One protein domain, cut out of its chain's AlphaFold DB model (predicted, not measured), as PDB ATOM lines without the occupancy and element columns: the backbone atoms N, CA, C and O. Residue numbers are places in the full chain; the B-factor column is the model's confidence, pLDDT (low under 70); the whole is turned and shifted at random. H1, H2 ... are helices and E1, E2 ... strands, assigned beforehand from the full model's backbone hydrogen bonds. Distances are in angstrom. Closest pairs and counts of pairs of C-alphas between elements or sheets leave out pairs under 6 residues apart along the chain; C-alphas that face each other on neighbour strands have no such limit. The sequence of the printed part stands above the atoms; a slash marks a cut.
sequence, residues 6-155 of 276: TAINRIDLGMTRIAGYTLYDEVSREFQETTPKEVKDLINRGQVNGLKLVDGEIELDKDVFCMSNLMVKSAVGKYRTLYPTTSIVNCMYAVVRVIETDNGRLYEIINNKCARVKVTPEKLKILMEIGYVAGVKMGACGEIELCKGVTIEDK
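AT A GLANCE: This is residues 6 to 155 of the 276 residues of an uncharacterized protein of Caloramator quimbayensis (UniProt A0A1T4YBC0). Two lobes stand end to end along the longest axis, each a strongly twisted sheet of five strands with one helix over it and a small two-stranded hairpin next to that helix; the two sheets are only partly face to face, where the lobes meet. The first lobe holds E1 to E7 with H1, its small hairpin being E4 and E5; the second holds E8 to E14 with H2, its small hairpin being E12 and E13. The printed part has 150 residues, with two named helices and fourteen named strands in the order E1 E2 E3 H1 E4 E5 E6 E7 E8 E9 E10 H2 E11 E12 E13 E14. The first sheet runs E3 E2 E1 E6 E7 and is mixed, the second is branched at E8, and the class is mixed, helices and strands. The whole is compact, with a radius of gyration of the C-alphas of 15.1 A and spans of 46 by 34 by 27 A.

HOW THE PARTS SIT: E1, residues 6 to 13, E2, residues 17 to 25, and E3, residues 31 to 34, form a meander, each strand the antiparallel neighbour of the one before. Within hydrogen-bond range are N 11 and O 20, 2.8 A, and N 23 and O 32, 2.8 A. E6, residues 71 to 74, is parallel to E1, with N 10 and O 71 at 2.8 A, and forms a hairpin with the edge strand E7, residues 79 to 81, with N 72 and O 80 at 2.7 A. H1, residues 36 to 44, is on this sheet at a height of 10.3 A, over E2 and along the strands, at 26 degrees to E2 on the local plane. The closest C-alphas of H1 and E2 are those of Gly 20 and Pro 36, 5.1 A. E4, residues 51 to 54, and E5, residues 57 to 60, form a hairpin, with N 52 and O 59 at 2.8 A; the closest C-alphas of H1 and E4 are those of Ile 43 and Lys 52, 6.4 A. A second meander is E8, residues 92 to 101, E9, residues 104 to 111, and E10, residues 116 to 119, with N 99 and O 106 at 2.8 A and N 109 and O 117 at 2.8 A. E8 bends by 54 degrees at residue 96. E9 lies on one side of E8; on the other side are E11, residues 132 to 134, beside residues 92 to 94, and E14, residues 151 to 154, beside residues 97 to 100. Both are parallel to E8, with N 93 and O 132 at 2.9 A and N 98 and O 151 at 2.8 A. H2, residues 121 to 130, is on this sheet at a height of 8.7 A and runs along the strands, at 11 degrees to E8 on the local plane. The closest C-alphas of H2 and E9 are those of Leu 106 and Pro 121, 6.7 A. E12, residues 136 to 138, and E13, residues 144 to 146, form a hairpin, with N 137 and O 145 at 2.9 A; H2 and E12 are near each other, with 7 pairs of C-alphas within 10 A. The two five-stranded sheets form a sandwich, two sheets face to face, the facing parts 10.9 A centre to centre; the closest C-alphas of E1 and E9 are those of Ile 8 and Asn 111, 6.5 A. H1 and H2 are apart. In both helices every O i to N i+4 pair is within hydrogen-bond range.

IN THESE COORDINATES: E1 begins at C-alpha 6, (124.345, 159.038, 145.567), and is 21.4 A long. E2 measures 24.4 A, H1 12.4 A, E8 26.0 A, E9 23.0 A and H2 14.7 A. E8 begins at C-alpha 92, (134.659, 158.484, 152.324), and E14 ends at C-alpha 154, (119.799, 138.952, 143.451).

THE WHOLE: The two C-alphas farthest apart are those of Thr 16 and Asp 102, 48.4 A. The printed part has no cut and no long link. The mean pLDDT of the printed part is 93.1, and no printed residue is under 70.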
ATOM      1  N   THR A   6     123.754 159.010 144.221       96.94
ATOM      2  CA  THR A   6     124.345 159.038 145.567       96.94
ATOM      3  C   THR A   6     125.379 160.147 145.653       96.94
ATOM      4  O   THR A   6     126.259 160.232 144.799       96.94
ATOM      5  N   ALA A   7     125.276 161.009 146.663       96.81
ATOM      6  CA  ALA A   7     126.255 162.068 146.879       96.81
ATOM      7  C   ALA A   7     127.600 161.502 147.346       96.81
ATOM      8  O   ALA A   7     127.649 160.596 148.174       96.81
ATOM      9  N   ILE A   8     128.692 162.041 146.803       95.38
ATOM     10  CA  ILE A   8     130.038 161.498 147.022       95.38
ATOM     11  C   ILE A   8     131.009 162.537 147.552       95.38
ATOM     12  O   ILE A   8     131.778 162.271 148.477       95.38
ATOM     13  N   ASN A   9     130.969 163.740 146.993       95.62
ATOM     14  CA  ASN A   9     131.696 164.869 147.540       95.62
ATOM     15  C   ASN A   9     130.940 166.175 147.260       95.62
ATOM     16  O   ASN A   9     130.105 166.261 146.355       95.62
ATOM     17  N   ARG A  10     131.243 167.191 148.064       96.12
ATOM     18  CA  ARG A  10     130.926 168.587 147.774       96.12
ATOM     19  C   ARG A  10     132.111 169.211 147.052       96.12
ATOM     20  O   ARG A  10     133.256 168.925 147.389       96.12
ATOM     21  N   ILE A  11     131.849 170.086 146.099       96.25
ATOM     22  CA  ILE A  11     132.870 170.825 145.362       96.25
ATOM     23  C   ILE A  11     132.849 172.264 145.864       96.25
ATOM     24  O   ILE A  11     131.815 172.926 145.776       96.25
ATOM     25  N   ASP A  12     133.991 172.755 146.345       95.00
ATOM     26  CA  ASP A  12     134.139 174.127 146.832       95.00
ATOM     27  C   ASP A  12     135.140 174.927 145.992       95.00
ATOM     28  O   ASP A  12     136.246 174.471 145.677       95.00
ATOM     29  N   LEU A  13     134.777 176.181 145.712       91.94
ATOM     30  CA  LEU A  13     135.704 177.213 145.256       91.94
ATOM     31  C   LEU A  13     136.245 177.958 146.482       91.94
ATOM     32  O   LEU A  13     135.543 178.745 147.119       91.94
ATOM     33  N   GLY A  14     137.509 177.710 146.819       86.06
ATOM     34  CA  GLY A  14     138.119 178.244 148.037       86.06
ATOM     35  C   GLY A  14     137.590 177.550 149.296       86.06
ATOM     36  O   GLY A  14     137.392 176.336 149.303       86.06
ATOM     37  N   MET A  15     137.402 178.311 150.379       81.88
ATOM     38  CA  MET A  15     137.012 177.748 151.681       81.88
ATOM     39  C   MET A  15     135.502 177.743 151.939       81.88
ATOM     40  O   MET A  15     135.034 176.901 152.700       81.88
ATOM     41  N   THR A  16     134.751 178.671 151.337       80.50
ATOM     42  CA  THR A  16     133.365 178.962 151.748       80.50
ATOM     43  C   THR A  16     132.333 178.822 150.636       80.50
ATOM     44  O   THR A  16     131.160 178.599 150.925       80.50
ATOM     45  N   ARG A  17     132.724 178.948 149.362       92.00
ATOM     46  CA  ARG A  17     131.768 178.944 148.252       92.00
ATOM     47  C   ARG A  17     131.541 177.529 147.734       92.00
ATOM     48  O   ARG A  17     132.421 176.960 147.090       92.00
ATOM     49  N   ILE A  18     130.328 177.017 147.923       94.81
ATOM     50  CA  ILE A  18     129.885 175.748 147.336       94.81
ATOM     51  C   ILE A  18     129.686 175.944 145.827       94.81
ATOM     52  O   ILE A  18     128.882 176.770 145.391       94.81
ATOM     53  N   ALA A  19     130.445 175.198 145.034       95.38
ATOM     54  CA  ALA A  19     130.400 175.203 143.574       95.38
ATOM     55  C   ALA A  19     129.404 174.173 143.030       95.38
ATOM     56  O   ALA A  19     128.749 174.418 142.019       95.38
ATOM     57  N   GLY A  20     129.292 173.029 143.706       96.31
ATOM     58  CA  GLY A  20     128.482 171.900 143.267       96.31
ATOM     59  C   GLY A  20     128.732 170.655 144.103       96.31
ATOM     60  O   GLY A  20     129.306 170.724 145.189       96.31
ATOM     61  N   TYR A  21     128.288 169.517 143.586       97.31
ATOM     62  CA  TYR A  21     128.454 168.203 144.198       97.31
ATOM     63  C   TYR A  21     128.802 167.183 143.119       97.31
ATOM     64  O   TYR A  21     128.282 167.268 142.008       97.31
ATOM     65  N   THR A  22     129.636 166.200 143.447       97.00
ATOM     66  CA  THR A  22     129.762 164.992 142.629       97.00
ATOM     67  C   THR A  22     128.737 163.969 143.104       97.00
ATOM     68  O   THR A  22     128.735 163.571 144.274       97.00
ATOM     69  N   LEU A  23     127.879 163.537 142.184       97.06
ATOM     70  CA  LEU A  23     126.872 162.509 142.394       97.06
ATOM     71  C   LEU A  23     127.200 161.278 141.543       97.06
ATOM     72  O   LEU A  23     127.582 161.407 140.384       97.06
ATOM     73  N   TYR A  24     127.020 160.085 142.092       97.19
ATOM     74  CA  TYR A  24     127.097 158.831 141.344       97.19
ATOM     75  C   TYR A  24     125.711 158.414 140.864       97.19
ATOM     76  O   TYR A  24     124.811 158.289 141.689       97.19
ATOM     77  N   ASP A  25     125.539 158.181 139.566       95.12
ATOM     78  CA  ASP A  25     124.312 157.628 138.991       95.12
ATOM     79  C   ASP A  25     124.378 156.100 138.975       95.12
ATOM     80  O   ASP A  25     125.262 155.506 138.356       95.12
ATOM     81  N   GLU A  26     123.426 155.452 139.640       91.31
ATOM     82  CA  GLU A  26     123.395 153.995 139.719       91.31
ATOM     83  C   GLU A  26     123.102 153.322 138.367       91.31
ATOM     84  O   GLU A  26     123.619 152.238 138.081       91.31
ATOM     85  N   VAL A  27     122.299 153.966 137.517       90.81
ATOM     86  CA  VAL A  27     121.874 153.418 136.224       90.81
ATOM     87  C   VAL A  27     122.971 153.594 135.186       90.81
ATOM     88  O   VAL A  27     123.393 152.610 134.578       90.81
ATOM     89  N   SER A  28     123.452 154.828 134.990       92.31
ATOM     90  CA  SER A  28     124.524 155.083 134.016       92.31
ATOM     91  C   SER A  28     125.890 154.637 134.518       92.31
ATOM     92  O   SER A  28     126.806 154.489 133.715       92.31
ATOM     93  N   ARG A  29     126.022 154.354 135.824       91.94
ATOM     94  CA  ARG A  29     127.259 153.880 136.451       91.94
ATOM     95  C   ARG A  29     128.403 154.898 136.391       91.94
ATOM     96  O   ARG A  29     129.568 154.498 136.482       91.94
ATOM     97  N   GLU A  30     128.070 156.182 136.293       94.69
ATOM     98  CA  GLU A  30     128.999 157.301 136.119       94.69
ATOM     99  C   GLU A  30     128.927 158.305 137.271       94.69
ATOM    100  O   GLU A  30     127.936 158.393 137.997       94.69
ATOM    101  N   PHE A  31     129.981 159.110 137.396       96.38
ATOM    102  CA  PHE A  31     130.034 160.243 138.311       96.38
ATOM    103  C   PHE A  31     129.745 161.531 137.543       96.38
ATOM    104  O   PHE A  31     130.362 161.802 136.516       96.38
ATOM    105  N   GLN A  32     128.812 162.326 138.054       96.06
ATOM    106  CA  GLN A  32     128.343 163.560 137.439       96.06
ATOM    107  C   GLN A  32     128.527 164.708 138.427       96.06
ATOM    108  O   GLN A  32     128.116 164.620 139.583       96.06
ATOM    109  N   GLU A  33     129.158 165.788 137.981       95.62
ATOM    110  CA  GLU A  33     129.215 167.030 138.748       95.62
ATOM    111  C   GLU A  33     127.935 167.830 138.481       95.62
ATOM    112  O   GLU A  33     127.495 167.970 137.341       95.62
ATOM    113  N   THR A  34     127.283 168.296 139.541       96.38
ATOM    114  CA  THR A  34     125.943 168.898 139.481       96.38
ATOM    115  C   THR A  34     125.908 170.175 140.312       96.38
ATOM    116  O   THR A  34     126.516 170.252 141.387       96.38
ATOM    117  N   THR A  35     125.210 171.201 139.822       96.38
ATOM    118  CA  THR A  35     125.131 172.493 140.517       96.38
ATOM    119  C   THR A  35     124.258 172.395 141.773       96.38
ATOM    120  O   THR A  35     123.344 171.570 141.827       96.38
ATOM    121  N   PRO A  36     124.441 173.264 142.787       96.44
ATOM    122  CA  PRO A  36     123.626 173.210 144.002       96.44
ATOM    123  C   PRO A  36     122.127 173.354 143.722       96.44
ATOM    124  O   PRO A  36     121.316 172.723 144.389       96.44
ATOM    125  N   LYS A  37     121.751 174.147 142.709       96.19
ATOM    126  CA  LYS A  37     120.351 174.317 142.301       96.19
ATOM    127  C   LYS A  37     119.751 173.004 141.794       96.19
ATOM    128  O   LYS A  37     118.700 172.595 142.270       96.19
ATOM    129  N   GLU A  38     120.442 172.332 140.879       96.38
ATOM    130  CA  GLU A  38     120.004 171.040 140.344       96.38
ATOM    131  C   GLU A  38     119.968 169.963 141.433       96.38
ATOM    132  O   GLU A  38     119.041 169.162 141.468       96.38
ATOM    133  N   VAL A  39     120.924 169.970 142.371       96.88
ATOM    134  CA  VAL A  39     120.900 169.061 143.527       96.88
ATOM    135  C   VAL A  39     119.657 169.298 144.387       96.88
ATOM    136  O   VAL A  39     118.984 168.329 144.731       96.88
ATOM    137  N   LYS A  40     119.298 170.556 144.691       96.69
ATOM    138  CA  LYS A  40     118.054 170.876 145.423       96.69
ATOM    139  C   LYS A  40     116.822 170.339 144.679       96.69
ATOM    140  O   LYS A  40     115.961 169.715 145.300       96.69
ATOM    141  N   ASP A  41     116.770 170.493 143.357       95.94
ATOM    142  CA  ASP A  41     115.675 169.963 142.532       95.94
ATOM    143  C   ASP A  41     115.614 168.425 142.553       95.94
ATOM    144  O   ASP A  41     114.527 167.850 142.637       95.94
ATOM    145  N   LEU A  42     116.763 167.743 142.513       95.56
ATOM    146  CA  LEU A  42     116.843 166.281 142.598       95.56
ATOM    147  C   LEU A  42     116.458 165.759 143.993       95.56
ATOM    148  O   LEU A  42     115.778 164.734 144.089       95.56
ATOM    149  N   ILE A  43     116.840 166.462 145.065       95.75
ATOM    150  CA  ILE A  43     116.437 166.136 146.444       95.75
ATOM    151  C   ILE A  43     114.915 166.241 146.579       95.75
ATOM    152  O   ILE A  43     114.286 165.309 147.076       95.75
ATOM    153  N   ASN A  44     114.303 167.311 146.059       94.50
ATOM    154  CA  ASN A  44     112.844 167.492 146.077       94.50
ATOM    155  C   ASN A  44     112.094 166.379 145.325       94.50
ATOM    156  O   ASN A  44     110.949 166.069 145.650       94.50
ATOM    157  N   ARG A  45     112.737 165.755 144.330       93.75
ATOM    158  CA  ARG A  45     112.202 164.595 143.596       93.75
ATOM    159  C   ARG A  45     112.477 163.254 144.288       93.75
ATOM    160  O   ARG A  45     112.068 162.222 143.766       93.75
ATOM    161  N   GLY A  46     113.193 163.240 145.414       91.94
ATOM    162  CA  GLY A  46     113.607 162.015 146.107       91.94
ATOM    163  C   GLY A  46     114.639 161.185 145.332       91.94
ATOM    164  O   GLY A  46     114.707 159.967 145.501       91.94
ATOM    165  N   GLN A  47     115.416 161.829 144.455       94.31
ATOM    166  CA  GLN A  47     116.371 161.180 143.547       94.31
ATOM    167  C   GLN A  47     117.821 161.248 144.038       94.31
ATOM    168  O   GLN A  47     118.716 160.805 143.324       94.31
ATOM    169  N   VAL A  48     118.067 161.782 145.237       95.69
ATOM    170  CA  VAL A  48     119.407 161.877 145.830       95.69
ATOM    171  C   VAL A  48     119.462 161.086 147.130       95.69
ATOM    172  O   VAL A  48     118.625 161.276 148.006       95.69
ATOM    173  N   ASN A  49     120.460 160.217 147.259       95.69
ATOM    174  CA  ASN A  49     120.824 159.554 148.504       95.69
ATOM    175  C   ASN A  49     121.953 160.335 149.198       95.69
ATOM    176  O   ASN A  49     122.892 160.796 148.539       95.69
ATOM    177  N   GLY A  50     121.888 160.441 150.529       94.38
ATOM    178  CA  GLY A  50     122.939 161.051 151.352       94.38
ATOM    179  C   GLY A  50     122.795 162.551 151.605       94.38
ATOM    180  O   GLY A  50     123.506 163.087 152.452       94.38
ATOM    181  N   LEU A  51     121.852 163.222 150.941       96.44
ATOM    182  CA  LEU A  51     121.555 164.641 151.140       96.44
ATOM    183  C   LEU A  51     120.059 164.851 151.386       96.44
ATOM    184  O   LEU A  51     119.227 164.180 150.774       96.44
ATOM    185  N   LYS A  52     119.728 165.822 152.236       96.06
ATOM    186  CA  LYS A  52     118.360 166.278 152.505       96.06
ATOM    187  C   LYS A  52     118.278 167.801 152.460       96.06
ATOM    188  O   LYS A  52     119.294 168.486 152.561       96.06
ATOM    189  N   LEU A  53     117.066 168.322 152.288       96.06
ATOM    190  CA  LEU A  53     116.801 169.756 152.348       96.06
ATOM    191  C   LEU A  53     116.285 170.115 153.748       96.06
ATOM    192  O   LEU A  53     115.302 169.525 154.197       96.06
ATOM    193  N   VAL A  54     116.920 171.077 154.411       95.00
ATOM    194  CA  VAL A  54     116.492 171.633 155.707       95.00
ATOM    195  C   VAL A  54     116.491 173.150 155.571       95.00
ATOM    196  O   VAL A  54     117.491 173.727 155.159       95.00
ATOM    197  N   ASP A  55     115.343 173.792 155.803       93.25
ATOM    198  CA  ASP A  55     115.163 175.249 155.666       93.25
ATOM    199  C   ASP A  55     115.659 175.839 154.329       93.25
ATOM    200  O   ASP A  55     116.112 176.978 154.236       93.25
ATOM    201  N   GLY A  56     115.563 175.051 153.254       91.06
ATOM    202  CA  GLY A  56     116.015 175.444 151.919       91.06
ATOM    203  C   GLY A  56     117.508 175.226 151.656       91.06
ATOM    204  O   GLY A  56     117.945 175.431 150.518       91.06
ATOM    205  N   GLU A  57     118.278 174.765 152.640       93.69
ATOM    206  CA  GLU A  57     119.696 174.434 152.523       93.69
ATOM    207  C   GLU A  57     119.949 172.927 152.418       93.69
ATOM    208  O   GLU A  57     119.132 172.099 152.818       93.69
ATOM    209  N   ILE A  58     121.079 172.570 151.799       95.88
ATOM    210  CA  ILE A  58     121.482 171.171 151.617       95.88
ATOM    211  C   ILE A  58     122.242 170.715 152.862       95.88
ATOM    212  O   ILE A  58     123.333 171.213 153.145       95.88
ATOM    213  N   GLU A  59     121.712 169.702 153.534       95.81
ATOM    214  CA  GLU A  59     122.350 169.029 154.664       95.81
ATOM    215  C   GLU A  59     122.594 167.547 154.373       95.81
ATOM    216  O   GLU A  59     122.037 166.974 153.434       95.81
ATOM    217  N   LEU A  60     123.432 166.906 155.191       96.12
ATOM    218  CA  LEU A  60     123.652 165.465 155.096       96.12
ATOM    219  C   LEU A  60     122.447 164.689 155.632       96.12
ATOM    220  O   LEU A  60     121.902 164.989 156.699       96.12
ATOM    221  N   ASP A  61     122.067 163.642 154.912       95.69
ATOM    222  CA  ASP A  61     121.034 162.705 155.337       95.69
ATOM    223  C   ASP A  61     121.623 161.634 156.265       95.69
ATOM    224  O   ASP A  61     122.045 160.552 155.843       95.69
ATOM    225  N   LYS A  62     121.654 161.965 157.555       94.19
ATOM    226  CA  LYS A  62     122.123 161.078 158.628       94.19
ATOM    227  C   LYS A  62     121.129 159.965 158.962       94.19
ATOM    228  O   LYS A  62     121.536 158.944 159.504       94.19
ATOM    229  N   ASP A  63     119.853 160.156 158.639       91.88
ATOM    230  CA  ASP A  63     118.759 159.346 159.177       91.88
ATOM    231  C   ASP A  63     118.361 158.214 158.221       91.88
ATOM    232  O   ASP A  63     118.123 157.084 158.649       91.88
ATOM    233  N   VAL A  64     118.281 158.504 156.918       92.25
ATOM    234  CA  VAL A  64     117.748 157.566 155.920       92.25
ATOM    235  C   VAL A  64     118.876 156.813 155.216       92.25
ATOM    236  O   VAL A  64     118.831 155.581 155.174       92.25
ATOM    237  N   PHE A  65     119.891 157.521 154.713       94.94
ATOM    238  CA  PHE A  65     121.062 156.933 154.044       94.94
ATOM    239  C   PHE A  65     122.311 156.823 154.938       94.94
ATOM    240  O   PHE A  65     123.353 156.342 154.491       94.94
ATOM    241  N   CYS A  66     122.222 157.227 156.209       93.88
ATOM    242  CA  CYS A  66     123.315 157.099 157.178       93.88
ATOM    243  C   CYS A  66     124.589 157.876 156.781       93.88
ATOM    244  O   CYS A  66     125.708 157.446 157.057       93.88
ATOM    245  N   MET A  67     124.444 159.027 156.116       94.44
ATOM    246  CA  MET A  67     125.573 159.872 155.720       94.44
ATOM    247  C   MET A  67     125.939 160.843 156.847       94.44
ATOM    248  O   MET A  67     125.349 161.911 156.992       94.44
ATOM    249  N   SER A  68     126.924 160.469 157.664       91.12
ATOM    250  CA  SER A  68     127.377 161.273 158.809       91.12
ATOM    251  C   SER A  68     128.365 162.380 158.434       91.12
ATOM    252  O   SER A  68     128.379 163.431 159.080       91.12
ATOM    253  N   ASN A  69     129.171 162.162 157.394       93.31
ATOM    254  CA  ASN A  69     130.172 163.102 156.901       93.31
ATOM    255  C   ASN A  69     130.289 163.012 155.371       93.31
ATOM    256  O   ASN A  69     129.800 162.070 154.746       93.31
ATOM    257  N   LEU A  70     130.941 164.002 154.769       94.44
ATOM    258  CA  LEU A  70     131.152 164.100 153.329       94.44
ATOM    259  C   LEU A  70     132.530 164.699 153.053       94.44
ATOM    260  O   LEU A  70     133.028 165.517 153.824       94.44
ATOM    261  N   MET A  71     133.146 164.320 151.938       94.88
ATOM    262  CA  MET A  71     134.394 164.942 151.506       94.88
ATOM    263  C   MET A  71     134.119 166.223 150.729       94.88
ATOM    264  O   MET A  71     133.167 166.309 149.958       94.88
ATOM    265  N   VAL A  72     134.994 167.205 150.890       95.19
ATOM    266  CA  VAL A  72     134.995 168.445 150.125       95.19
ATOM    267  C   VAL A  72     136.199 168.450 149.191       95.19
ATOM    268  O   VAL A  72     137.344 168.494 149.645       95.19
ATOM    269  N   LYS A  73     135.928 168.412 147.886       95.25
ATOM    270  CA  LYS A  73     136.894 168.552 146.796       95.25
ATOM    271  C   LYS A  73     137.126 170.041 146.531       95.25
ATOM    272  O   LYS A  73     136.187 170.786 146.257       95.25
ATOM    273  N   SER A  74     138.371 170.491 146.627       92.69
ATOM    274  CA  SER A  74     138.752 171.846 146.223       92.69
ATOM    275  C   SER A  74     138.885 171.950 144.703       92.69
ATOM    276  O   SER A  74     139.093 170.949 144.016       92.69
ATOM    277  N   ALA A  75     138.856 173.177 144.177       85.38
ATOM    278  CA  ALA A  75     139.101 173.457 142.758       85.38
ATOM    279  C   ALA A  75     140.432 172.886 142.221       85.38
ATOM    280  O   ALA A  75     140.548 172.605 141.035       85.38
ATOM    281  N   VAL A  76     141.425 172.690 143.096       87.44
ATOM    282  CA  VAL A  76     142.742 172.119 142.758       87.44
ATOM    283  C   VAL A  76     142.833 170.612 143.042       87.44
ATOM    284  O   VAL A  76     143.925 170.059 143.111       87.44
ATOM    285  N   GLY A  77     141.700 169.938 143.266       88.00
ATOM    286  CA  GLY A  77     141.624 168.481 143.420       88.00
ATOM    287  C   GLY A  77     142.038 167.931 144.789       88.00
ATOM    288  O   GLY A  77     142.124 166.715 144.950       88.00
ATOM    289  N   LYS A  78     142.271 168.788 145.793       91.19
ATOM    290  CA  LYS A  78     142.555 168.347 147.170       91.19
ATOM    291  C   LYS A  78     141.259 168.025 147.911       91.19
ATOM    292  O   LYS A  78     140.247 168.690 147.701       91.19
ATOM    293  N   TYR A  79     141.313 167.053 148.820       92.69
ATOM    294  CA  TYR A  79     140.168 166.630 149.623       92.69
ATOM    295  C   TYR A  79     140.367 166.973 151.097       92.69
ATOM    296  O   TYR A  79     141.438 166.741 151.656       92.69
ATOM    297  N   ARG A  80     139.312 167.493 151.723       91.75
ATOM    298  CA  ARG A  80     139.198 167.670 153.177       91.75
ATOM    299  C   ARG A  80     137.849 167.147 153.649       91.75
ATOM    300  O   ARG A  80     136.914 167.102 152.853       91.75
ATOM    301  N   THR A  81     137.724 166.772 154.910       92.69
ATOM    302  CA  THR A  81     136.421 166.384 155.459       92.69
ATOM    303  C   THR A  81     135.536 167.619 155.640       92.69
ATOM    304  O   THR A  81     136.030 168.721 155.892       92.69
ATOM    305  N   LEU A  82     134.224 167.458 155.464       92.12
ATOM    306  CA  LEU A  82     133.258 168.536 155.672       92.12
ATOM    307  C   LEU A  82     133.162 168.897 157.155       92.12
ATOM    308  O   LEU A  82     133.192 170.074 157.509       92.12
ATOM    309  N   TYR A  83     133.081 167.875 158.002       91.25
ATOM    310  CA  TYR A  83     133.147 168.010 159.451       91.25
ATOM    311  C   TYR A  83     134.449 167.401 159.986       91.25
ATOM    312  O   TYR A  83     134.946 166.429 159.397       91.25
ATOM    313  N   PRO A  84     135.011 167.938 161.088       87.62
ATOM    314  CA  PRO A  84     136.143 167.323 161.776       87.62
ATOM    315  C   PRO A  84     135.872 165.851 162.089       87.62
ATOM    316  O   PRO A  84     134.739 165.465 162.376       87.62
ATOM    317  N   THR A  85     136.907 165.022 162.001       82.25
ATOM    318  CA  THR A  85     136.780 163.573 162.132       82.25
ATOM    319  C   THR A  85     137.961 162.963 162.871       82.25
ATOM    320  O   THR A  85     139.079 163.453 162.755       82.25
ATOM    321  N   THR A  86     137.697 161.870 163.585       80.44
ATOM    322  CA  THR A  86     138.696 160.973 164.181       80.44
ATOM    323  C   THR A  86     139.091 159.812 163.262       80.44
ATOM    324  O   THR A  86     139.957 159.022 163.617       80.44
ATOM    325  N   SER A  87     138.447 159.679 162.098       81.31
ATOM    326  CA  SER A  87     138.751 158.630 161.121       81.31
ATOM    327  C   SER A  87     140.200 158.725 160.650       81.31
ATOM    328  O   SER A  87     140.682 159.796 160.284       81.31
ATOM    329  N   ILE A  88     140.860 157.568 160.636       81.94
ATOM    330  CA  ILE A  88     142.260 157.406 160.235       81.94
ATOM    331  C   ILE A  88     142.409 157.653 158.728       81.94
ATOM    332  O   ILE A  88     143.419 158.173 158.261       81.94
ATOM    333  N   VAL A  89     141.383 157.294 157.952       83.38
ATOM    334  CA  VAL A  89     141.425 157.362 156.494       83.38
ATOM    335  C   VAL A  89     140.768 158.648 156.003       83.38
ATOM    336  O   VAL A  89     139.582 158.890 156.211       83.38
ATOM    337  N   ASN A  90     141.513 159.442 155.231       83.50
ATOM    338  CA  ASN A  90     140.984 160.614 154.526       83.50
ATOM    339  C   ASN A  90     140.224 160.216 153.239       83.50
ATOM    340  O   ASN A  90     140.536 160.664 152.131       83.50
ATOM    341  N   CYS A  91     139.269 159.297 153.371       87.06
ATOM    342  CA  CYS A  91     138.464 158.759 152.283       87.06
ATOM    343  C   CYS A  91     137.059 158.463 152.810       87.06
ATOM    344  O   CYS A  91     136.900 157.913 153.899       87.06
ATOM    345  N   MET A  92     136.048 158.817 152.024       91.19
ATOM    346  CA  MET A  92     134.659 158.484 152.324       91.19
ATOM    347  C   MET A  92     134.173 157.464 151.310       91.19
ATOM    348  O   MET A  92     134.427 157.607 150.109       91.19
ATOM    349  N   TYR A  93     133.477 156.452 151.814       95.44
ATOM    350  CA  TYR A  93     132.871 155.396 151.025       95.44
ATOM    351  C   TYR A  93     131.349 155.478 151.124       95.44
ATOM    352  O   TYR A  93     130.797 155.878 152.148       95.44
ATOM    353  N   ALA A  94     130.658 155.047 150.077       96.81
ATOM    354  CA  ALA A  94     129.223 154.811 150.115       96.81
ATOM    355  C   ALA A  94     128.918 153.453 149.489       96.81
ATOM    356  O   ALA A  94     129.375 153.154 148.382       96.81
ATOM    357  N   VAL A  95     128.143 152.634 150.193       97.25
ATOM    358  CA  VAL A  95     127.565 151.410 149.637       97.25
ATOM    359  C   VAL A  95     126.370 151.822 148.789       97.25
ATOM    360  O   VAL A  95     125.445 152.459 149.287       97.25
ATOM    361  N   VAL A  96     126.390 151.476 147.504       95.94
ATOM    362  CA  VAL A  96     125.293 151.806 146.573       95.94
ATOM    363  C   VAL A  96     124.476 150.594 146.182       95.94
ATOM    364  O   VAL A  96     123.272 150.713 145.965       95.94
ATOM    365  N   ARG A  97     125.106 149.418 146.147       95.06
ATOM    366  CA  ARG A  97     124.443 148.187 145.738       95.06
ATOM    367  C   ARG A  97     124.983 146.978 146.479       95.06
ATOM    368  O   ARG A  97     126.166 146.897 146.803       95.06
ATOM    369  N   VAL A  98     124.098 146.025 146.711       96.06
ATOM    370  CA  VAL A  98     124.386 144.712 147.272       96.06
ATOM    371  C   VAL A  98     124.079 143.676 146.208       96.06
ATOM    372  O   VAL A  98     122.995 143.682 145.634       96.06
ATOM    373  N   ILE A  99     125.048 142.812 145.937       95.12
ATOM    374  CA  ILE A  99     124.944 141.749 144.944       95.12
ATOM    375  C   ILE A  99     124.925 140.434 145.708       95.12
ATOM    376  O   ILE A  99     125.920 140.054 146.331       95.12
ATOM    377  N   GLU A 100     123.788 139.758 145.685       94.31
ATOM    378  CA  GLU A 100     123.643 138.431 146.271       94.31
ATOM    379  C   GLU A 100     123.994 137.388 145.211       94.31
ATOM    380  O   GLU A 100     123.493 137.423 144.090       94.31
ATOM    381  N   THR A 101     124.921 136.495 145.542       91.81
ATOM    382  CA  THR A 101     125.417 135.434 144.661       91.81
ATOM    383  C   THR A 101     125.324 134.105 145.393       91.81
ATOM    384  O   THR A 101     125.196 134.073 146.620       91.81
ATOM    385  N   ASP A 102     125.430 133.005 144.652       89.00
ATOM    386  CA  ASP A 102     125.423 131.662 145.244       89.00
ATOM    387  C   ASP A 102     126.588 131.476 146.237       89.00
ATOM    388  O   ASP A 102     126.449 130.810 147.258       89.00
ATOM    389  N   ASN A 103     127.704 132.177 146.004       86.31
ATOM    390  CA  ASN A 103     128.906 132.161 146.840       86.31
ATOM    391  C   ASN A 103     128.885 133.213 147.969       86.31
ATOM    392  O   ASN A 103     129.915 133.493 148.583       86.31
ATOM    393  N   GLY A 104     127.732 133.836 148.224       88.88
ATOM    394  CA  GLY A 104     127.544 134.841 149.267       88.88
ATOM    395  C   GLY A 104     127.283 136.252 148.742       88.88
ATOM    396  O   GLY A 104     126.841 136.462 147.612       88.88
ATOM    397  N   ARG A 105     127.507 137.249 149.600       93.69
ATOM    398  CA  ARG A 105     127.116 138.644 149.353       93.69
ATOM    399  C   ARG A 105     128.327 139.529 149.062       93.69
ATOM    400  O   ARG A 105     129.293 139.533 149.821       93.69
ATOM    401  N   LEU A 106     128.237 140.332 148.005       96.06
ATOM    402  CA  LEU A 106     129.207 141.369 147.658       96.06
ATOM    403  C   LEU A 106     128.574 142.754 147.787       96.06
ATOM    404  O   LEU A 106     127.399 142.945 147.477       96.06
ATOM    405  N   TYR A 107     129.372 143.730 148.198       97.00
ATOM    406  CA  TYR A 107     128.956 145.122 148.325       97.00
ATOM    407  C   TYR A 107     129.680 145.962 147.279       97.00
ATOM    408  O   TYR A 107     130.908 145.967 147.218       97.00
ATOM    409  N   GLU A 108     128.927 146.663 146.444       96.75
ATOM    410  CA  GLU A 108     129.459 147.659 145.522       96.75
ATOM    411  C   GLU A 108     129.587 148.988 146.268       96.75
ATOM    412  O   GLU A 108     128.590 149.599 146.673       96.75
ATOM    413  N   ILE A 109     130.834 149.408 146.459       96.94
ATOM    414  CA  ILE A 109     131.197 150.660 147.105       96.94
ATOM    415  C   ILE A 109     131.735 151.649 146.082       96.94
ATOM    416  O   ILE A 109     132.414 151.287 145.117       96.94
ATOM    417  N   ILE A 110     131.468 152.917 146.345       97.06
ATOM    418  CA  ILE A 110     132.045 154.053 145.638       97.06
ATOM    419  C   ILE A 110     132.747 154.973 146.629       97.06
ATOM    420  O   ILE A 110     132.425 154.945 147.817       97.06
ATOM    421  N   ASN A 111     133.709 155.772 146.167       95.56
ATOM    422  CA  ASN A 111     134.443 156.695 147.034       95.56
ATOM    423  C   ASN A 111     134.534 158.124 146.485       95.56
ATOM    424  O   ASN A 111     134.221 158.393 145.324       95.56
ATOM    425  N   ASN A 112     135.036 159.042 147.317       93.88
ATOM    426  CA  ASN A 112     135.215 160.457 146.970       93.88
ATOM    427  C   ASN A 112     136.160 160.730 145.791       93.88
ATOM    428  O   ASN A 112     136.131 161.839 145.260       93.88
ATOM    429  N   LYS A 113     136.969 159.743 145.388       93.44
ATOM    430  CA  LYS A 113     137.884 159.798 144.239       93.44
ATOM    431  C   LYS A 113     137.276 159.188 142.969       93.44
ATOM    432  O   LYS A 113     138.011 158.887 142.036       93.44
ATOM    433  N   CYS A 114     135.957 158.994 142.934       93.94
ATOM    434  CA  CYS A 114     135.236 158.405 141.806       93.94
ATOM    435  C   CYS A 114     135.666 156.962 141.473       93.94
ATOM    436  O   CYS A 114     135.521 156.512 140.337       93.94
ATOM    437  N   ALA A 115     136.187 156.218 142.452       95.00
ATOM    438  CA  ALA A 115     136.443 154.793 142.293       95.00
ATOM    439  C   ALA A 115     135.174 153.994 142.597       95.00
ATOM    440  O   ALA A 115     134.398 154.363 143.479       95.00
ATOM    441  N   ARG A 116     135.007 152.868 141.900       96.06
ATOM    442  CA  ARG A 116     133.979 151.862 142.166       96.06
ATOM    443  C   ARG A 116     134.646 150.513 142.374       96.06
ATOM    444  O   ARG A 116     135.370 150.045 141.499       96.06
ATOM    445  N   VAL A 117     134.366 149.877 143.505       95.44
ATOM    446  CA  VAL A 117     134.988 148.608 143.896       95.44
ATOM    447  C   VAL A 117     133.925 147.684 144.479       95.44
ATOM    448  O   VAL A 117     132.978 148.136 145.115       95.44
ATOM    449  N   LYS A 118     134.071 146.376 144.260       96.19
ATOM    450  CA  LYS A 118     133.263 145.362 144.945       96.19
ATOM    451  C   LYS A 118     134.064 144.790 146.102       96.19
ATOM    452  O   LYS A 118     135.216 144.404 145.917       96.19
ATOM    453  N   VAL A 119     133.454 144.722 147.276       96.44
ATOM    454  CA  VAL A 119     134.098 144.239 148.498       96.44
ATOM    455  C   VAL A 119     133.278 143.133 149.151       96.44
ATOM    456  O   VAL A 119     132.053 143.081 149.025       96.44
ATOM    457  N   THR A 120     133.972 142.230 149.840       96.44
ATOM    458  CA  THR A 120     133.356 141.204 150.686       96.44
ATOM    459  C   THR A 120     132.827 141.833 151.983       96.44
ATOM    460  O   THR A 120     133.239 142.945 152.335       96.44
ATOM    461  N   PRO A 121     131.940 141.146 152.727       95.50
ATOM    462  CA  PRO A 121     131.418 141.661 153.991       95.50
ATOM    463  C   PRO A 121     132.532 141.957 155.008       95.50
ATOM    464  O   PRO A 121     132.487 142.973 155.688       95.50
ATOM    465  N   GLU A 122     133.559 141.108 155.073       94.62
ATOM    466  CA  GLU A 122     134.716 141.265 155.968       94.62
ATOM    467  C   GLU A 122     135.492 142.555 155.683       94.62
ATOM    468  O   GLU A 122     135.715 143.362 156.583       94.62
ATOM    469  N   LYS A 123     135.828 142.802 154.409       95.44
ATOM    470  CA  LYS A 123     136.507 144.036 153.986       95.44
ATOM    471  C   LYS A 123     135.656 145.272 154.268       95.44
ATOM    472  O   LYS A 123     136.195 146.306 154.652       95.44
ATOM    473  N   LEU A 124     134.335 145.171 154.104       96.00
ATOM    474  CA  LEU A 124     133.424 146.270 154.415       96.00
ATOM    475  C   LEU A 124     133.417 146.598 155.915       96.00
ATOM    476  O   LEU A 124     133.466 147.774 156.259       96.00
ATOM    477  N   LYS A 125     133.420 145.592 156.801       95.19
ATOM    478  CA  LYS A 125     133.500 145.818 158.257       95.19
ATOM    479  C   LYS A 125     134.781 146.555 158.651       95.19
ATOM    480  O   LYS A 125     134.699 147.527 159.391       95.19
ATOM    481  N   ILE A 126     135.924 146.156 158.090       93.56
ATOM    482  CA  ILE A 126     137.205 146.845 158.323       93.56
ATOM    483  C   ILE A 126     137.119 148.307 157.863       93.56
ATOM    484  O   ILE A 126     137.517 149.211 158.592       93.56
ATOM    485  N   LEU A 127     136.545 148.564 156.680       94.00
ATOM    486  CA  LEU A 127     136.346 149.931 156.183       94.00
ATOM    487  C   LEU A 127     135.434 150.768 157.090       94.00
ATOM    488  O   LEU A 127     135.682 151.961 157.241       94.00
ATOM    489  N   MET A 128     134.407 150.163 157.691       93.12
ATOM    490  CA  MET A 128     133.517 150.830 158.651       93.12
ATOM    491  C   MET A 128     134.208 151.162 159.979       93.12
ATOM    492  O   MET A 128     133.767 152.074 160.670       93.12
ATOM    493  N   GLU A 129     135.263 150.434 160.343       91.00
ATOM    494  CA  GLU A 129     136.026 150.665 161.572       91.00
ATOM    495  C   GLU A 129     137.050 151.797 161.406       91.00
ATOM    496  O   GLU A 129     137.167 152.668 162.265       91.00
ATOM    497  N   ILE A 130     137.764 151.826 160.276       90.94
ATOM    498  CA  ILE A 130     138.830 152.815 160.028       90.94
ATOM    499  C   ILE A 130     138.324 154.103 159.355       90.94
ATOM    500  O   ILE A 130     138.987 155.146 159.402       90.94
ATOM    501  N   GLY A 131     137.173 154.027 158.685       88.25
ATOM    502  CA  GLY A 131     136.676 155.002 157.717       88.25
ATOM    503  C   GLY A 131     135.201 155.350 157.901       88.25
ATOM    504  O   GLY A 131     134.467 154.701 158.641       88.25
ATOM    505  N   TYR A 132     134.736 156.365 157.167       90.75
ATOM    506  CA  TYR A 132     133.299 156.608 157.029       90.75
ATOM    507  C   TYR A 132     132.729 155.863 155.838       90.75
ATOM    508  O   TYR A 132     133.174 156.042 154.700       90.75
ATOM    509  N   VAL A 133     131.679 155.095 156.108       95.12
ATOM    510  CA  VAL A 133     130.926 154.360 155.099       95.12
ATOM    511  C   VAL A 133     129.449 154.729 155.220       95.12
ATOM    512  O   VAL A 133     128.814 154.429 156.225       95.12
ATOM    513  N   ALA A 134     128.906 155.388 154.199       95.75
ATOM    514  CA  ALA A 134     127.480 155.683 154.084       95.75
ATOM    515  C   ALA A 134     126.715 154.517 153.428       95.75
ATOM    516  O   ALA A 134     127.303 153.660 152.761       95.75
ATOM    517  N   GLY A 135     125.391 154.494 153.589       94.81
ATOM    518  CA  GLY A 135     124.512 153.456 153.038       94.81
ATOM    519  C   GLY A 135     124.414 152.189 153.894       94.81
ATOM    520  O   GLY A 135     123.561 151.344 153.636       94.81
ATOM    521  N   VAL A 136     125.231 152.058 154.938       96.06
ATOM    522  CA  VAL A 136     125.194 150.934 155.882       96.06
ATOM    523  C   VAL A 136     125.393 151.413 157.313       96.06
ATOM    524  O   VAL A 136     125.956 152.479 157.551       96.06
ATOM    525  N   LYS A 137     124.948 150.603 158.270       94.50
ATOM    526  CA  LYS A 137     125.201 150.792 159.700       94.50
ATOM    527  C   LYS A 137     125.535 149.459 160.356       94.50
ATOM    528  O   LYS A 137     125.156 148.399 159.858       94.50
ATOM    529  N   MET A 138     126.258 149.519 161.470       93.25
ATOM    530  CA  MET A 138     126.518 148.330 162.273       93.25
ATOM    531  C   MET A 138     125.264 148.002 163.086       93.25
ATOM    532  O   MET A 138     124.767 148.851 163.829       93.25
ATOM    533  N   GLY A 139     124.734 146.797 162.908       90.25
ATOM    534  CA  GLY A 139     123.619 146.275 163.688       90.25
ATOM    535  C   GLY A 139     124.047 145.838 165.087       90.25
ATOM    536  O   GLY A 139     125.234 145.676 165.376       90.25
ATOM    537  N   ALA A 140     123.066 145.596 165.958       84.56
ATOM    538  CA  ALA A 140     123.304 145.260 167.368       84.56
ATOM    539  C   ALA A 140     124.138 143.978 167.574       84.56
ATOM    540  O   ALA A 140     124.832 143.847 168.577       84.56
ATOM    541  N   CYS A 141     124.100 143.049 166.614       82.88
ATOM    542  CA  CYS A 141     124.830 141.779 166.657       82.88
ATOM    543  C   CYS A 141     126.149 141.797 165.857       82.88
ATOM    544  O   CYS A 141     126.720 140.740 165.600       82.88
ATOM    545  N   GLY A 142     126.630 142.968 165.421       85.19
ATOM    546  CA  GLY A 142     127.831 143.071 164.576       85.19
ATOM    547  C   GLY A 142     127.604 142.671 163.109       85.19
ATOM    548  O   GLY A 142     128.555 142.380 162.373       85.19
ATOM    549  N   GLU A 143     126.342 142.630 162.680       90.94
ATOM    550  CA  GLU A 143     125.941 142.437 161.287       90.94
ATOM    551  C   GLU A 143     125.833 143.775 160.547       90.94
ATOM    552  O   GLU A 143     125.637 144.827 161.153       90.94
ATOM    553  N   ILE A 144     125.966 143.745 159.220       94.62
ATOM    554  CA  ILE A 144     125.856 144.946 158.386       94.62
ATOM    555  C   ILE A 144     124.383 145.154 158.033       94.62
ATOM    556  O   ILE A 144     123.809 144.380 157.264       94.62
ATOM    557  N   GLU A 145     123.786 146.219 158.557       94.88
ATOM    558  CA  GLU A 145     122.425 146.628 158.217       94.88
ATOM    559  C   GLU A 145     122.449 147.647 157.073       94.88
ATOM    560  O   GLU A 145     123.205 148.621 157.097       94.88
ATOM    561  N   LEU A 146     121.604 147.435 156.063       95.25
ATOM    562  CA  LEU A 146     121.500 148.327 154.907       95.25
ATOM    563  C   LEU A 146     120.613 149.528 155.235       95.25
ATOM    564  O   LEU A 146     119.492 149.373 155.726       95.25
ATOM    565  N   CYS A 147     121.093 150.723 154.910       94.88
ATOM    566  CA  CYS A 147     120.299 151.940 154.993       94.88
ATOM    567  C   CYS A 147     119.402 152.082 153.749       94.88
ATOM    568  O   CYS A 147     119.621 151.465 152.700       94.88
ATOM    569  N   LYS A 148     118.342 152.887 153.858       91.50
ATOM    570  CA  LYS A 148     117.384 153.071 152.762       91.50
ATOM    571  C   LYS A 148     118.064 153.798 151.604       91.50
ATOM    572  O   LYS A 148     118.633 154.862 151.799       91.50
ATOM    573  N   GLY A 149     117.929 153.266 150.391       89.25
ATOM    574  CA  GLY A 149     118.538 153.842 149.186       89.25
ATOM    575  C   GLY A 149     119.668 153.007 148.595       89.25
ATOM    576  O   GLY A 149     120.062 153.294 147.471       89.25
ATOM    577  N   VAL A 150     120.126 151.970 149.304       93.62
ATOM    578  CA  VAL A 150     120.980 150.915 148.745       93.62
ATOM    579  C   VAL A 150     120.125 149.915 147.971       93.62
ATOM    580  O   VAL A 150     119.116 149.428 148.486       93.62
ATOM    581  N   THR A 151     120.533 149.594 146.748       93.81
ATOM    582  CA  THR A 151     119.821 148.635 145.895       93.81
ATOM    583  C   THR A 151     120.301 147.215 146.158       93.81
ATOM    584  O   THR A 151     121.497 146.969 146.306       93.81
ATOM    585  N   ILE A 152     119.376 146.258 146.189       94.19
ATOM    586  CA  ILE A 152     119.692 144.832 146.302       94.19
ATOM    587  C   ILE A 152     119.444 144.191 144.942       94.19
ATOM    588  O   ILE A 152     118.367 144.332 144.364       94.19
ATOM    589  N   GLU A 153     120.448 143.495 144.432       93.00
ATOM    590  CA  GLU A 153     120.366 142.706 143.217       93.00
ATOM    591  C   GLU A 153     120.646 141.245 143.559       93.00
ATOM    592  O   GLU A 153     121.733 140.900 144.023       93.00
ATOM    593  N   ASP A 154     119.664 140.391 143.285       91.25
ATOM    594  CA  ASP A 154     119.799 138.952 143.451       91.25
ATOM    595  C   ASP A 154     120.258 138.314 142.135       91.25
ATOM    596  O   ASP A 154     119.563 138.383 141.117       91.25
ATOM    597  N   LYS A 155     121.459 137.734 142.153       89.62
ATOM    598  CA  LYS A 155     122.048 136.966 141.047       89.62
ATOM    599  C   LYS A 155     122.168 135.484 141.374       89.62
ATOM    600  O   LYS A 155     122.883 134.775 140.669       89.62
TER     601      LYS A 155